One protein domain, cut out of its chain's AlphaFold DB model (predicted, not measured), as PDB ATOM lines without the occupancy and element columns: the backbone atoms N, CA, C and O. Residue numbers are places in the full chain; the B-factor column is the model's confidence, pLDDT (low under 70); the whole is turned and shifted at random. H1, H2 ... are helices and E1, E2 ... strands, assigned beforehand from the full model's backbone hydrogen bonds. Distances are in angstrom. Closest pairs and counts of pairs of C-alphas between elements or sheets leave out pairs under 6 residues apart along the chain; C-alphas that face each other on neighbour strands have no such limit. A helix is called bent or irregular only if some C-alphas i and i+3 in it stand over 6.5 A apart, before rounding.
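This is residues 115 to 131 and 209 to 237 of the 252 residues of an uncharacterized protein of Vitis vinifera (UniProt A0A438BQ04). A long ribbon of two antiparallel strands, E1 and E2, runs through the domain, and at the end of the ribbon that holds residues 116 and 217 a loop, residues 218 to 223, folds the chain back to a single short helix, H1, which sits beside that half of the ribbon with an open gap between. At the other end of the ribbon, the printed residues after E1, 126 to 131, turn in a hook as far as a cut in the chain. Residues 229 to 235, of which 229 to 232 belong to H1, stick out free of the rest. The printed part has 46 residues, with two named strands and one named helix in the order E1, E2, H1; the sheet's order is E1 - E2, and the class is mixed, helices and strands. The whole is loose, with a radius of gyration of the C-alphas of 12.6 A, and spans 36 by 26 by 16 A.

The printed part begins at Pro 115. E1, residues 116 to 125, starts with C-alpha 116 at (26.761, -19.879, 50.344) and is 27.5 A long from first to last C-alpha. Beyond the cut, E2, residues 209 to 217, begins with C-alpha 209 at (5.935, -34.836, 38.182) and is 26.7 A long. H1, residues 224 to 232, measures 12.3 A and ends with C-alpha 232 at (12.590, -31.165, 53.744).

E1 and E2 are antiparallel neighbours, with 164 degrees between their N-to-C directions. Their C-alphas face each other from 116 and 217, 4.9 A apart, to 125 and 209, 5.3 A apart. N 116 and O 217 are within hydrogen-bond range at 2.9 A, and so are N 209 and O 125 at the other end, also 2.9 A. E2 is joined to H1 by a short link of 6 residues. H1 and E1 are apart. In H1 every O i to N i+4 pair is within hydrogen-bond range, and the helix is neither bent nor irregular.

The two C-alphas farthest apart in the domain are those of Thr 126 and Ser 221, at 36.2 A. Residues 132 to 208 are cut out and not printed, and C-alphas 131 and 209 are 13.6 A apart across this cut. The link from E1 to E2 is the link across the cut; the one from E2 to H1 is printed whole and is short. The mean pLDDT of the printed part is 85.2, and residues 236 to 237 are under 70, where the model's confidence is low.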
ATOM      1  N   PRO A 115      24.385 -21.993  54.063       86.50
ATOM      2  CA  PRO A 115      24.876 -22.234  52.709       86.50
ATOM      3  C   PRO A 115      25.261 -20.922  52.016       86.50
ATOM      4  O   PRO A 115      24.667 -19.873  52.273       86.50
ATOM      5  N   ILE A 116      26.265 -20.995  51.153       88.62
ATOM      6  CA  ILE A 116      26.761 -19.879  50.344       88.62
ATOM      7  C   ILE A 116      26.116 -19.995  48.956       88.62
ATOM      8  O   ILE A 116      25.906 -21.110  48.484       88.62
ATOM      9  N   ASP A 117      25.770 -18.861  48.341       91.00
ATOM     10  CA  ASP A 117      25.215 -18.758  46.982       91.00
ATOM     11  C   ASP A 117      24.063 -19.748  46.709       91.00
ATOM     12  O   ASP A 117      24.114 -20.582  45.810       91.00
ATOM     13  N   PHE A 118      23.035 -19.689  47.568       90.31
ATOM     14  CA  PHE A 118      21.874 -20.580  47.515       90.31
ATOM     15  C   PHE A 118      20.850 -20.131  46.463       90.31
ATOM     16  O   PHE A 118      20.179 -19.110  46.632       90.31
ATOM     17  N   GLU A 119      20.672 -20.955  45.435       92.75
ATOM     18  CA  GLU A 119      19.669 -20.821  44.379       92.75
ATOM     19  C   GLU A 119      18.786 -22.078  44.325       92.75
ATOM     20  O   GLU A 119      19.219 -23.189  44.654       92.75
ATOM     21  N   TRP A 120      17.538 -21.926  43.882       93.12
ATOM     22  CA  TRP A 120      16.613 -23.046  43.709       93.12
ATOM     23  C   TRP A 120      15.690 -22.838  42.509       93.12
ATOM     24  O   TRP A 120      15.371 -21.710  42.138       93.12
ATOM     25  N   GLU A 121      15.247 -23.942  41.917       93.19
ATOM     26  CA  GLU A 121      14.381 -23.966  40.739       93.19
ATOM     27  C   GLU A 121      13.388 -25.133  40.854       93.19
ATOM     28  O   GLU A 121      13.765 -26.246  41.231       93.19
ATOM     29  N   LEU A 122      12.111 -24.888  40.542       92.12
ATOM     30  CA  LEU A 122      11.079 -25.926  40.499       92.12
ATOM     31  C   LEU A 122      10.858 -26.364  39.049       92.12
ATOM     32  O   LEU A 122      10.337 -25.601  38.239       92.12
ATOM     33  N   LEU A 123      11.225 -27.605  38.742       89.88
ATOM     34  CA  LEU A 123      11.120 -28.192  37.408       89.88
ATOM     35  C   LEU A 123       9.918 -29.135  37.317       89.88
ATOM     36  O   LEU A 123       9.657 -29.910  38.238       89.88
ATOM     37  N   THR A 124       9.218 -29.117  36.185       89.69
ATOM     38  CA  THR A 124       8.231 -30.140  35.806       89.69
ATOM     39  C   THR A 124       8.859 -31.142  34.845       89.69
ATOM     40  O   THR A 124       9.497 -30.729  33.878       89.69
ATOM     41  N   TYR A 125       8.658 -32.440  35.068       86.56
ATOM     42  CA  TYR A 125       9.168 -33.499  34.197       86.56
ATOM     43  C   TYR A 125       8.150 -34.636  34.049       86.56
ATOM     44  O   TYR A 125       7.415 -34.951  34.979       86.56
ATOM     45  N   THR A 126       8.116 -35.260  32.874       86.00
ATOM     46  CA  THR A 126       7.274 -36.433  32.574       86.00
ATOM     47  C   THR A 126       8.053 -37.745  32.692       86.00
ATOM     48  O   THR A 126       7.520 -38.750  33.144       86.00
ATOM     49  N   GLU A 127       9.338 -37.732  32.328       81.06
ATOM     50  CA  GLU A 127      10.178 -38.928  32.206       81.06
ATOM     51  C   GLU A 127      11.283 -38.963  33.270       81.06
ATOM     52  O   GLU A 127      12.307 -38.288  33.155       81.06
ATOM     53  N   GLY A 128      11.117 -39.803  34.297       76.25
ATOM     54  CA  GLY A 128      12.038 -39.902  35.445       76.25
ATOM     55  C   GLY A 128      13.454 -40.426  35.145       76.25
ATOM     56  O   GLY A 128      14.269 -40.540  36.062       76.25
ATOM     57  N   ASN A 129      13.760 -40.754  33.885       77.38
ATOM     58  CA  ASN A 129      15.097 -41.146  33.427       77.38
ATOM     59  C   ASN A 129      15.918 -39.974  32.853       77.38
ATOM     60  O   ASN A 129      17.130 -40.113  32.689       77.38
ATOM     61  N   ILE A 130      15.294 -38.828  32.552       79.12
ATOM     62  CA  ILE A 130      15.989 -37.662  31.988       79.12
ATOM     63  C   ILE A 130      16.766 -36.933  33.104       79.12
ATOM     64  O   ILE A 130      16.199 -36.649  34.161       79.12
ATOM     65  N   PRO A 131      18.064 -36.610  32.923       82.75
ATOM     66  CA  PRO A 131      18.814 -35.832  33.904       82.75
ATOM     67  C   PRO A 131      18.318 -34.377  33.949       82.75
ATOM     68  O   PRO A 131      18.394 -33.650  32.965       82.75
ATOM     69  N   GLN A 209       5.286 -34.880  36.878       88.69
ATOM     70  CA  GLN A 209       5.935 -34.836  38.182       88.69
ATOM     71  C   GLN A 209       6.707 -33.521  38.389       88.69
ATOM     72  O   GLN A 209       7.024 -32.790  37.446       88.69
ATOM     73  N   ARG A 210       7.015 -33.199  39.653       89.00
ATOM     74  CA  ARG A 210       7.758 -31.991  40.049       89.00
ATOM     75  C   ARG A 210       9.055 -32.350  40.765       89.00
ATOM     76  O   ARG A 210       9.060 -33.216  41.634       89.00
ATOM     77  N   ALA A 211      10.132 -31.642  40.443       89.94
ATOM     78  CA  ALA A 211      11.438 -31.764  41.079       89.94
ATOM     79  C   ALA A 211      11.930 -30.409  41.594       89.94
ATOM     80  O   ALA A 211      11.759 -29.385  40.933       89.94
ATOM     81  N   LEU A 212      12.595 -30.420  42.749       90.31
ATOM     82  CA  LEU A 212      13.305 -29.266  43.289       90.31
ATOM     83  C   LEU A 212      14.797 -29.396  42.960       90.31
ATOM     84  O   LEU A 212      15.477 -30.281  43.478       90.31
ATOM     85  N   LYS A 213      15.295 -28.508  42.103       91.06
ATOM     86  CA  LYS A 213      16.719 -28.341  41.807       91.06
ATOM     87  C   LYS A 213      17.291 -27.300  42.771       91.06
ATOM     88  O   LYS A 213      16.671 -26.266  43.007       91.06
ATOM     89  N   LEU A 214      18.458 -27.593  43.337       92.25
ATOM     90  CA  LEU A 214      19.161 -26.752  44.308       92.25
ATOM     91  C   LEU A 214      20.598 -26.525  43.835       92.25
ATOM     92  O   LEU A 214      21.244 -27.470  43.382       92.25
ATOM     93  N   SER A 215      21.099 -25.306  43.999       92.56
ATOM     94  CA  SER A 215      22.511 -24.950  43.849       92.56
ATOM     95  C   SER A 215      22.948 -24.218  45.113       92.56
ATOM     96  O   SER A 215      22.240 -23.326  45.571       92.56
ATOM     97  N   PHE A 216      24.053 -24.635  45.730       92.75
ATOM     98  CA  PHE A 216      24.666 -23.940  46.864       92.75
ATOM     99  C   PHE A 216      26.075 -24.469  47.131       92.75
ATOM    100  O   PHE A 216      26.355 -25.657  46.958       92.75
ATOM    101  N   ALA A 217      26.946 -23.604  47.640       91.19
ATOM    102  CA  ALA A 217      28.251 -23.979  48.163       91.19
ATOM    103  C   ALA A 217      28.200 -24.208  49.686       91.19
ATOM    104  O   ALA A 217      27.476 -23.536  50.429       91.19
ATOM    105  N   LEU A 218      29.013 -25.150  50.170       87.69
ATOM    106  CA  LEU A 218      29.245 -25.396  51.594       87.69
ATOM    107  C   LEU A 218      30.742 -25.282  51.914       87.69
ATOM    108  O   LEU A 218      31.565 -25.762  51.134       87.69
ATOM    109  N   PRO A 219      31.119 -24.717  53.076       83.94
ATOM    110  CA  PRO A 219      32.479 -24.818  53.591       83.94
ATOM    111  C   PRO A 219      32.930 -26.266  53.835       83.94
ATOM    112  O   PRO A 219      32.121 -27.189  53.953       83.94
ATOM    113  N   ALA A 220      34.245 -26.447  53.970       79.56
ATOM    114  CA  ALA A 220      34.847 -27.732  54.306       79.56
ATOM    115  C   ALA A 220      34.233 -28.352  55.579       79.56
ATOM    116  O   ALA A 220      33.877 -27.650  56.526       79.56
ATOM    117  N   SER A 221      34.143 -29.685  55.602       76.75
ATOM    118  CA  SER A 221      33.595 -30.483  56.714       76.75
ATOM    119  C   SER A 221      32.091 -30.300  57.008       76.75
ATOM    120  O   SER A 221      31.610 -30.781  58.041       76.75
ATOM    121  N   CYS A 222      31.332 -29.664  56.108       80.94
ATOM    122  CA  CYS A 222      29.865 -29.609  56.135       80.94
ATOM    123  C   CYS A 222      29.232 -30.649  55.186       80.94
ATOM    124  O   CYS A 222      29.811 -31.001  54.161       80.94
ATOM    125  N   TYR A 223      28.023 -31.125  55.512       86.75
ATOM    126  CA  TYR A 223      27.326 -32.179  54.762       86.75
ATOM    127  C   TYR A 223      26.051 -31.654  54.086       86.75
ATOM    128  O   TYR A 223      25.122 -31.213  54.765       86.75
ATOM    129  N   ALA A 224      25.963 -31.766  52.756       86.69
ATOM    130  CA  ALA A 224      24.788 -31.338  51.982       86.69
ATOM    131  C   ALA A 224      23.494 -32.070  52.386       86.69
ATOM    132  O   ALA A 224      22.416 -31.478  52.381       86.69
ATOM    133  N   THR A 225      23.601 -33.326  52.828       88.69
ATOM    134  CA  THR A 225      22.485 -34.114  53.376       88.69
ATOM    135  C   THR A 225      21.814 -33.459  54.583       88.69
ATOM    136  O   THR A 225      20.610 -33.629  54.753       88.69
ATOM    137  N   MET A 226      22.544 -32.686  55.395       84.75
ATOM    138  CA  MET A 226      21.976 -31.999  56.561       84.75
ATOM    139  C   MET A 226      21.204 -30.736  56.166       84.75
ATOM    140  O   MET A 226      20.125 -30.497  56.701       84.75
ATOM    141  N   ALA A 227      21.684 -29.989  55.165       85.19
ATOM    142  CA  ALA A 227      20.930 -28.876  54.583       85.19
ATOM    143  C   ALA A 227      19.633 -29.365  53.907       85.19
ATOM    144  O   ALA A 227      18.569 -28.787  54.112       85.19
ATOM    145  N   ILE A 228      19.701 -30.480  53.168       88.25
ATOM    146  CA  ILE A 228      18.535 -31.113  52.530       88.25
ATOM    147  C   ILE A 228      17.543 -31.644  53.581       88.25
ATOM    148  O   ILE A 228      16.343 -31.418  53.451       88.25
ATOM    149  N   ARG A 229      18.023 -32.298  54.649       86.00
ATOM    150  CA  ARG A 229      17.195 -32.747  55.783       86.00
ATOM    151  C   ARG A 229      16.446 -31.588  56.440       86.00
ATOM    152  O   ARG A 229      15.260 -31.724  56.722       86.00
ATOM    153  N   GLU A 230      17.123 -30.471  56.695       85.19
ATOM    154  CA  GLU A 230      16.512 -29.303  57.339       85.19
ATOM    155  C   GLU A 230      15.478 -28.620  56.428       85.19
ATOM    156  O   GLU A 230      14.408 -28.238  56.899       85.19
ATOM    157  N   LEU A 231      15.747 -28.550  55.119       85.69
ATOM    158  CA  LEU A 231      14.814 -28.029  54.114       85.69
ATOM    159  C   LEU A 231      13.552 -28.896  53.966       85.69
ATOM    160  O   LEU A 231      12.450 -28.363  53.868       85.69
ATOM    161  N   LEU A 232      13.702 -30.225  53.939       85.69
ATOM    162  CA  LEU A 232      12.590 -31.165  53.744       85.69
ATOM    163  C   LEU A 232      11.863 -31.546  55.044       85.69
ATOM    164  O   LEU A 232      10.775 -32.112  54.983       85.69
ATOM    165  N   LYS A 233      12.471 -31.297  56.212       86.31
ATOM    166  CA  LYS A 233      12.019 -31.742  57.549       86.31
ATOM    167  C   LYS A 233      11.813 -33.261  57.698       86.31
ATOM    168  O   LYS A 233      11.230 -33.718  58.681       86.31
ATOM    169  N   THR A 234      12.329 -34.062  56.766       77.56
ATOM    170  CA  THR A 234      12.215 -35.529  56.749       77.56
ATOM    171  C   THR A 234      13.402 -36.229  57.414       77.56
ATOM    172  O   THR A 234      14.456 -35.644  57.681       77.56
ATOM    173  N   SER A 235      13.247 -37.522  57.707       70.81
ATOM    174  CA  SER A 235      14.353 -38.371  58.151       70.81
ATOM    175  C   SER A 235      15.232 -38.808  56.974       70.81
ATOM    176  O   SER A 235      14.751 -39.088  55.880       70.81
ATOM    177  N   THR A 236      16.542 -38.915  57.210       65.62
ATOM    178  CA  THR A 236      17.540 -39.416  56.245       65.62
ATOM    179  C   THR A 236      17.504 -40.948  56.104       65.62
ATOM    180  O   THR A 236      18.520 -41.626  56.231       65.62
ATOM    181  N   SER A 237      16.320 -41.515  55.857       53.25
ATOM    182  CA  SER A 237      16.166 -42.911  55.436       53.25
ATOM    183  C   SER A 237      16.549 -43.082  53.955       53.25
ATOM    184  O   SER A 237      16.634 -42.119  53.189       53.25
TER     185      SER A 237